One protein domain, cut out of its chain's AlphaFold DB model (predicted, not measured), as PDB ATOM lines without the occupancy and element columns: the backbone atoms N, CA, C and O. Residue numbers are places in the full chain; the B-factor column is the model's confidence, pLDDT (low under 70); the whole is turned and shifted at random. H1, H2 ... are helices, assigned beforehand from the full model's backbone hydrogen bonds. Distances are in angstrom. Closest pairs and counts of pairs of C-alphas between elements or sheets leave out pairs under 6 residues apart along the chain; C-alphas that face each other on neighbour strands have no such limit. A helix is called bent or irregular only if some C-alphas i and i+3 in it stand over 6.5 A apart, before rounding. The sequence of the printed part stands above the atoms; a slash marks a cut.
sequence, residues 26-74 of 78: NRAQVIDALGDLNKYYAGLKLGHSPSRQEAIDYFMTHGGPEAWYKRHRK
ATOM      1  N   ASN A  26     127.028 145.497  76.364       62.59
ATOM      2  CA  ASN A  26     128.285 146.054  75.863       62.59
ATOM      3  C   ASN A  26     129.472 145.547  76.694       62.59
ATOM      4  O   ASN A  26     129.409 145.518  77.922       62.59
ATOM      5  N   ARG A  27     130.583 145.211  76.027       63.47
ATOM      6  CA  ARG A  27     131.819 144.682  76.642       63.47
ATOM      7  C   ARG A  27     132.303 145.516  77.837       63.47
ATOM      8  O   ARG A  27     132.790 144.948  78.810       63.47
ATOM      9  N   ALA A  28     132.098 146.833  77.794       65.44
ATOM     10  CA  ALA A  28     132.396 147.756  78.889       65.44
ATOM     11  C   ALA A  28     131.643 147.419  80.191       65.44
ATOM     12  O   ALA A  28     132.252 147.413  81.250       65.44
ATOM     13  N   GLN A  29     130.360 147.048  80.126       66.62
ATOM     14  CA  GLN A  29     129.568 146.700  81.314       66.62
ATOM     15  C   GLN A  29     130.019 145.382  81.951       66.62
ATOM     16  O   GLN A  29     129.912 145.211  83.159       66.62
ATOM     17  N   VAL A  30     130.540 144.449  81.149       69.25
ATOM     18  CA  VAL A  30     131.108 143.191  81.657       69.25
ATOM     19  C   VAL A  30     132.440 143.443  82.361       69.25
ATOM     20  O   VAL A  30     132.694 142.862  83.414       69.25
ATOM     21  N   ILE A  31     133.274 144.321  81.797       72.88
ATOM     22  CA  ILE A  31     134.527 144.758  82.428       72.88
ATOM     23  C   ILE A  31     134.225 145.444  83.761       72.88
ATOM     24  O   ILE A  31     134.863 145.124  84.755       72.88
ATOM     25  N   ASP A  32     133.211 146.305  83.799       70.31
ATOM     26  CA  ASP A  32     132.823 147.039  85.004       70.31
ATOM     27  C   ASP A  32     132.230 146.117  86.087       70.31
ATOM     28  O   ASP A  32     132.577 146.213  87.264       70.31
ATOM     29  N   ALA A  33     131.418 145.129  85.691       72.06
ATOM     30  CA  ALA A  33     130.897 144.094  86.590       72.06
ATOM     31  C   ALA A  33     132.002 143.218  87.206       72.06
ATOM     32  O   ALA A  33     131.888 142.763  88.343       72.06
ATOM     33  N   LEU A  34     133.084 142.983  86.468       78.94
ATOM     34  CA  LEU A  34     134.255 142.248  86.951       78.94
ATOM     35  C   LEU A  34     135.338 143.163  87.537       78.94
ATOM     36  O   LEU A  34     136.378 142.664  87.981       78.94
ATOM     37  N   GLY A  35     135.098 144.473  87.541       80.69
ATOM     38  CA  GLY A  35     136.012 145.481  88.043       80.69
ATOM     39  C   GLY A  35     136.171 145.393  89.554       80.69
ATOM     40  O   GLY A  35     135.270 144.963  90.281       80.69
ATOM     41  N   ASP A  36     137.331 145.819  90.041       81.75
ATOM     42  CA  ASP A  36     137.675 145.714  91.460       81.75
ATOM     43  C   ASP A  36     136.761 146.564  92.344       81.75
ATOM     44  O   ASP A  36     136.444 146.166  93.461       81.75
ATOM     45  N   LEU A  37     136.226 147.665  91.807       80.56
ATOM     46  CA  LEU A  37     135.234 148.494  92.485       80.56
ATOM     47  C   LEU A  37     133.933 147.721  92.758       80.56
ATOM     48  O   LEU A  37     133.388 147.766  93.859       80.56
ATOM     49  N   ASN A  38     133.441 146.972  91.769       82.44
ATOM     50  CA  ASN A  38     132.238 146.169  91.939       82.44
ATOM     51  C   ASN A  38     132.486 144.976  92.872       82.44
ATOM     52  O   ASN A  38     131.640 144.684  93.712       82.44
ATOM     53  N   LYS A  39     133.663 144.337  92.799       83.69
ATOM     54  CA  LYS A  39     134.058 143.298  93.766       83.69
ATOM     55  C   LYS A  39     134.152 143.846  95.186       83.69
ATOM     56  O   LYS A  39     133.726 143.175  96.115       83.69
ATOM     57  N   TYR A  40     134.668 145.057  95.366       83.75
ATOM     58  CA  TYR A  40     134.747 145.687  96.680       83.75
ATOM     59  C   TYR A  40     133.351 145.870  97.292       83.75
ATOM     60  O   TYR A  40     133.095 145.402  98.399       83.75
ATOM     61  N   TYR A  41     132.409 146.456  96.548       79.81
ATOM     62  CA  TYR A  41     131.041 146.656  97.043       79.81
ATOM     63  C   TYR A  41     130.236 145.363  97.177       79.81
ATOM     64  O   TYR A  41     129.465 145.217  98.129       79.81
ATOM     65  N   ALA A  42     130.433 144.408  96.267       84.62
ATOM     66  CA  ALA A  42     129.878 143.071  96.404       84.62
ATOM     67  C   ALA A  42     130.406 142.403  97.681       84.62
ATOM     68  O   ALA A  42     129.622 141.845  98.442       84.62
ATOM     69  N   GLY A  43     131.701 142.545  97.976       84.81
ATOM     70  CA  GLY A  43     132.315 141.994  99.177       84.81
ATOM     71  C   GLY A  43     131.817 142.644 100.463       84.81
ATOM     72  O   GLY A  43     131.505 141.939 101.416       84.81
ATOM     73  N   LEU A  44     131.626 143.967 100.474       84.06
ATOM     74  CA  LEU A  44     130.983 144.659 101.596       84.06
ATOM     75  C   LEU A  44     129.554 144.158 101.840       84.06
ATOM     76  O   LEU A  44     129.124 144.055 102.986       84.06
ATOM     77  N   LYS A  45     128.806 143.852 100.774       81.81
ATOM     78  CA  LYS A  45     127.432 143.352 100.893       81.81
ATOM     79  C   LYS A  45     127.372 141.892 101.342       81.81
ATOM     80  O   LYS A  45     126.456 141.538 102.079       81.81
ATOM     81  N   LEU A  46     128.300 141.068 100.864       82.69
ATOM     82  CA  LEU A  46     128.343 139.627 101.112       82.69
ATOM     83  C   LEU A  46     129.093 139.266 102.402       82.69
ATOM     84  O   LEU A  46     128.879 138.192 102.950       82.69
ATOM     85  N   GLY A  47     129.945 140.157 102.915       86.69
ATOM     86  CA  GLY A  47     130.747 139.923 104.119       86.69
ATOM     87  C   GLY A  47     131.991 139.056 103.887       86.69
ATOM     88  O   GLY A  47     132.624 138.632 104.847       86.69
ATOM     89  N   HIS A  48     132.357 138.788 102.632       87.38
ATOM     90  CA  HIS A  48     133.561 138.045 102.254       87.38
ATOM     91  C   HIS A  48     134.086 138.508 100.891       87.38
ATOM     92  O   HIS A  48     133.421 139.260 100.180       87.38
ATOM     93  N   SER A  49     135.283 138.056 100.504       86.88
ATOM     94  CA  SER A  49     135.814 138.333  99.166       86.88
ATOM     95  C   SER A  49     134.958 137.612  98.114       86.88
ATOM     96  O   SER A  49     134.849 136.382  98.179       86.88
ATOM     97  N   PRO A  50     134.317 138.334  97.177       84.19
ATOM     98  CA  PRO A  50     133.385 137.730  96.242       84.19
ATOM     99  C   PRO A  50     134.115 137.070  95.079       84.19
ATOM    100  O   PRO A  50     135.067 137.606  94.499       84.19
ATOM    101  N   SER A  51     133.603 135.918  94.669       85.69
ATOM    102  CA  SER A  51     133.957 135.301  93.401       85.69
ATOM    103  C   SER A  51     133.538 136.189  92.222       85.69
ATOM    104  O   SER A  51     132.679 137.069  92.326       85.69
ATOM    105  N   ARG A  52     134.110 135.933  91.037       80.88
ATOM    106  CA  ARG A  52     133.718 136.641  89.801       80.88
ATOM    107  C   ARG A  52     132.214 136.554  89.535       80.88
ATOM    108  O   ARG A  52     131.631 137.502  89.020       80.88
ATOM    109  N   GLN A  53     131.610 135.422  89.883       75.81
ATOM    110  CA  GLN A  53     130.189 135.180  89.678       75.81
ATOM    111  C   GLN A  53     129.337 136.007  90.643       75.81
ATOM    112  O   GLN A  53     128.363 136.613  90.219       75.81
ATOM    113  N   GLU A  54     129.735 136.093  91.909       81.38
ATOM    114  CA  GLU A  54     129.034 136.903  92.909       81.38
ATOM    115  C   GLU A  54     129.151 138.398  92.618       81.38
ATOM    116  O   GLU A  54     128.184 139.134  92.777       81.38
ATOM    117  N   ALA A  55     130.302 138.847  92.110       82.19
ATOM    118  CA  ALA A  55     130.456 140.213  91.622       82.19
ATOM    119  C   ALA A  55     129.492 140.498  90.456       82.19
ATOM    120  O   ALA A  55     128.805 141.520  90.441       82.19
ATOM    121  N   ILE A  56     129.381 139.568  89.505       79.38
ATOM    122  CA  ILE A  56     128.422 139.643  88.398       79.38
ATOM    123  C   ILE A  56     126.976 139.691  88.906       79.38
ATOM    124  O   ILE A  56     126.215 140.564  88.490       79.38
ATOM    125  N   ASP A  57     126.593 138.790  89.806       79.94
ATOM    126  CA  ASP A  57     125.232 138.728  90.340       79.94
ATOM    127  C   ASP A  57     124.901 139.991  91.131       79.94
ATOM    128  O   ASP A  57     123.815 140.556  90.982       79.94
ATOM    129  N   TYR A  58     125.859 140.507  91.899       79.25
ATOM    130  CA  TYR A  58     125.741 141.791  92.569       79.25
ATOM    131  C   TYR A  58     125.536 142.932  91.566       79.25
ATOM    132  O   TYR A  58     124.597 143.711  91.706       79.25
ATOM    133  N   PHE A  59     126.331 142.996  90.497       79.19
ATOM    134  CA  PHE A  59     126.171 144.006  89.450       79.19
ATOM    135  C   PHE A  59     124.785 143.934  88.790       79.19
ATOM    136  O   PHE A  59     124.142 144.959  88.565       79.19
ATOM    137  N   MET A  60     124.287 142.724  88.522       74.62
ATOM    138  CA  MET A  60     122.985 142.495  87.891       74.62
ATOM    139  C   MET A  60     121.809 142.850  88.808       74.62
ATOM    140  O   MET A  60     120.835 143.441  88.349       74.62
ATOM    141  N   THR A  61     121.901 142.517  90.095       75.69
ATOM    142  CA  THR A  61     120.833 142.743  91.086       75.69
ATOM    143  C   THR A  61     120.841 144.159  91.656       75.69
ATOM    144  O   THR A  61     119.793 144.691  92.015       75.69
ATOM    145  N   HIS A  62     122.012 144.793  91.732       71.06
ATOM    146  CA  HIS A  62     122.191 146.098  92.360       71.06
ATOM    147  C   HIS A  62     122.502 147.218  91.364       71.06
ATOM    148  O   HIS A  62     122.613 148.362  91.794       71.06
ATOM    149  N   GLY A  63     122.585 146.932  90.061       68.00
ATOM    150  CA  GLY A  63     122.842 147.931  89.019       68.00
ATOM    151  C   GLY A  63     124.292 148.421  88.970       68.00
ATOM    152  O   GLY A  63     124.560 149.467  88.383       68.00
ATOM    153  N   GLY A  64     125.211 147.685  89.600       67.94
ATOM    154  CA  GLY A  64     126.634 148.004  89.638       67.94
ATOM    155  C   GLY A  64     127.033 149.109  90.625       67.94
ATOM    156  O   GLY A  64     126.217 149.582  91.426       67.94
ATOM    157  N   PRO A  65     128.311 149.526  90.581       63.16
ATOM    158  CA  PRO A  65     128.889 150.451  91.553       63.16
ATOM    159  C   PRO A  65     128.235 151.838  91.530       63.16
ATOM    160  O   PRO A  65     128.034 152.420  92.593       63.16
ATOM    161  N   GLU A  66     127.810 152.348  90.367       62.56
ATOM    162  CA  GLU A  66     127.072 153.619  90.291       62.56
ATOM    163  C   GLU A  66     125.766 153.592  91.088       62.56
ATOM    164  O   GLU A  66     125.413 154.567  91.749       62.56
ATOM    165  N   ALA A  67     125.015 152.496  91.003       66.81
ATOM    166  CA  ALA A  67     123.725 152.373  91.667       66.81
ATOM    167  C   ALA A  67     123.884 152.133  93.176       66.81
ATOM    168  O   ALA A  67     123.020 152.541  93.957       66.81
ATOM    169  N   TRP A  68     124.987 151.518  93.610       60.12
ATOM    170  CA  TRP A  68     125.355 151.494  95.024       60.12
ATOM    171  C   TRP A  68     125.752 152.888  95.514       60.12
ATOM    172  O   TRP A  68     125.199 153.356  96.510       60.12
ATOM    173  N   TYR A  69     126.614 153.588  94.771       59.38
ATOM    174  CA  TYR A  69     127.058 154.939  95.102       59.38
ATOM    175  C   TYR A  69     125.879 155.915  95.156       59.38
ATOM    176  O   TYR A  69     125.696 156.586  96.159       59.38
ATOM    177  N   LYS A  70     124.983 155.929  94.160       65.06
ATOM    178  CA  LYS A  70     123.753 156.749  94.170       65.06
ATOM    179  C   LYS A  70     122.862 156.469  95.388       65.06
ATOM    180  O   LYS A  70     122.286 157.407  95.933       65.06
ATOM    181  N   ARG A  71     122.772 155.211  95.840       63.44
ATOM    182  CA  ARG A  71     121.997 154.828  97.036       63.44
ATOM    183  C   ARG A  71     122.658 155.240  98.353       63.44
ATOM    184  O   ARG A  71     121.940 155.568  99.289       63.44
ATOM    185  N   HIS A  72     123.988 155.269  98.415       60.34
ATOM    186  CA  HIS A  72     124.750 155.559  99.641       60.34
ATOM    187  C   HIS A  72     125.362 156.973  99.675       60.34
ATOM    188  O   HIS A  72     125.888 157.396 100.699       60.34
ATOM    189  N   ARG A  73     125.243 157.754  98.595       54.31
ATOM    190  CA  ARG A  73     125.736 159.140  98.488       54.31
ATOM    191  C   ARG A  73     125.007 160.118  99.415       54.31
ATOM    192  O   ARG A  73     125.557 161.166  99.724       54.31
ATOM    193  N   LYS A  74     123.811 159.785  99.914       51.31
ATOM    194  CA  LYS A  74     123.148 160.583 100.966       51.31
ATOM    195  C   LYS A  74     123.822 160.473 102.343       51.31
ATOM    196  O   LYS A  74     123.432 161.209 103.241       51.31
TER     197      LYS A  74
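AT A GLANCE: This is residues 26 to 74 of the 78 residues of an uncharacterized protein of Candidatus Kerfeldbacteria bacterium CG08_land_8_20_14_0_20_43_14 (UniProt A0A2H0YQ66). Two helices, H2 and H3, cross nearly at right angles and make the core, and the two end helices, H1 and H4, lead away from it to opposite ends of the longest axis. The end of H1 and the beginning of H4 come near each other beside that core, and a loop of five residues joins H2 to H3. The printed part has 49 residues with four named helices, in the order H1, H2, H3, H4, and no named strand; the class is all helix. It is compact, with a radius of gyration of the C-alphas of 9.9 A, and spans 30 by 25 by 16 A.

HOW THE PARTS SIT: Begin with H3, residues 52 to 62, the hub, which touches three other helices. Look next at H2, residues 36 to 46: it touches H3, closest at the C-alphas of Lys 39 and Ala 55, 5.2 A apart, and their lines are about perpendicular at 77 degrees. H1, residues 27 to 33, only just touches H3, with 3 pairs of C-alphas within 8 A, the closest being Ala 33 and Ile 56 at 5.4 A; their lines are about perpendicular at 89 degrees. H4, residues 64 to 74, touches H3 only at the corner by their link, and only just, with 3 pairs of C-alphas within 8 A; the closest are His 62 and Trp 68 at 6.8 A. H4 also touches H2, closest at the C-alphas of Asn 38 and Pro 65, 5.4 A apart, at a steep tilt of 66 degrees, the same way. H1 and H4 are close but not clearly touching, with the C-alphas of Ala 33 and Gly 64 nearest at 6.5 A. H1 and H2 are close but not clearly touching, with the C-alphas of Asp 32 and Asn 38 nearest at 7.0 A. The helix packing is mostly crossed: of the three pairs that touch other than at a corner, 0 are at a shallow tilt. In the backbones of H1, H2 and H3 every O i to N i+4 pair is within hydrogen-bond range; in H4 it is 6 of 7.

IN THESE COORDINATES: Find C-alpha 52 at (133.718, 136.641, 89.801); from there H3 runs 15.1 A to C-alpha 62. H2 runs 14.7 A from Asp 36 to Leu 46. Find C-alpha 27 at (131.819, 144.682, 76.642), where H1 begins its 10.0 A to Ala 33. H4 runs 17.3 A from Gly 64 to C-alpha 74 at (123.148, 160.583, 100.966); it is irregular, with C-alphas 71 and 74 being 7.1 A apart.

THE WHOLE: The two C-alphas farthest apart are those of Arg 27 and Lys 74, at 30.3 A. The printed part has no cut, and the three links are tight. The mean pLDDT of the printed part is 74.4, and residues 26 to 30 and 63 to 74 are under 70.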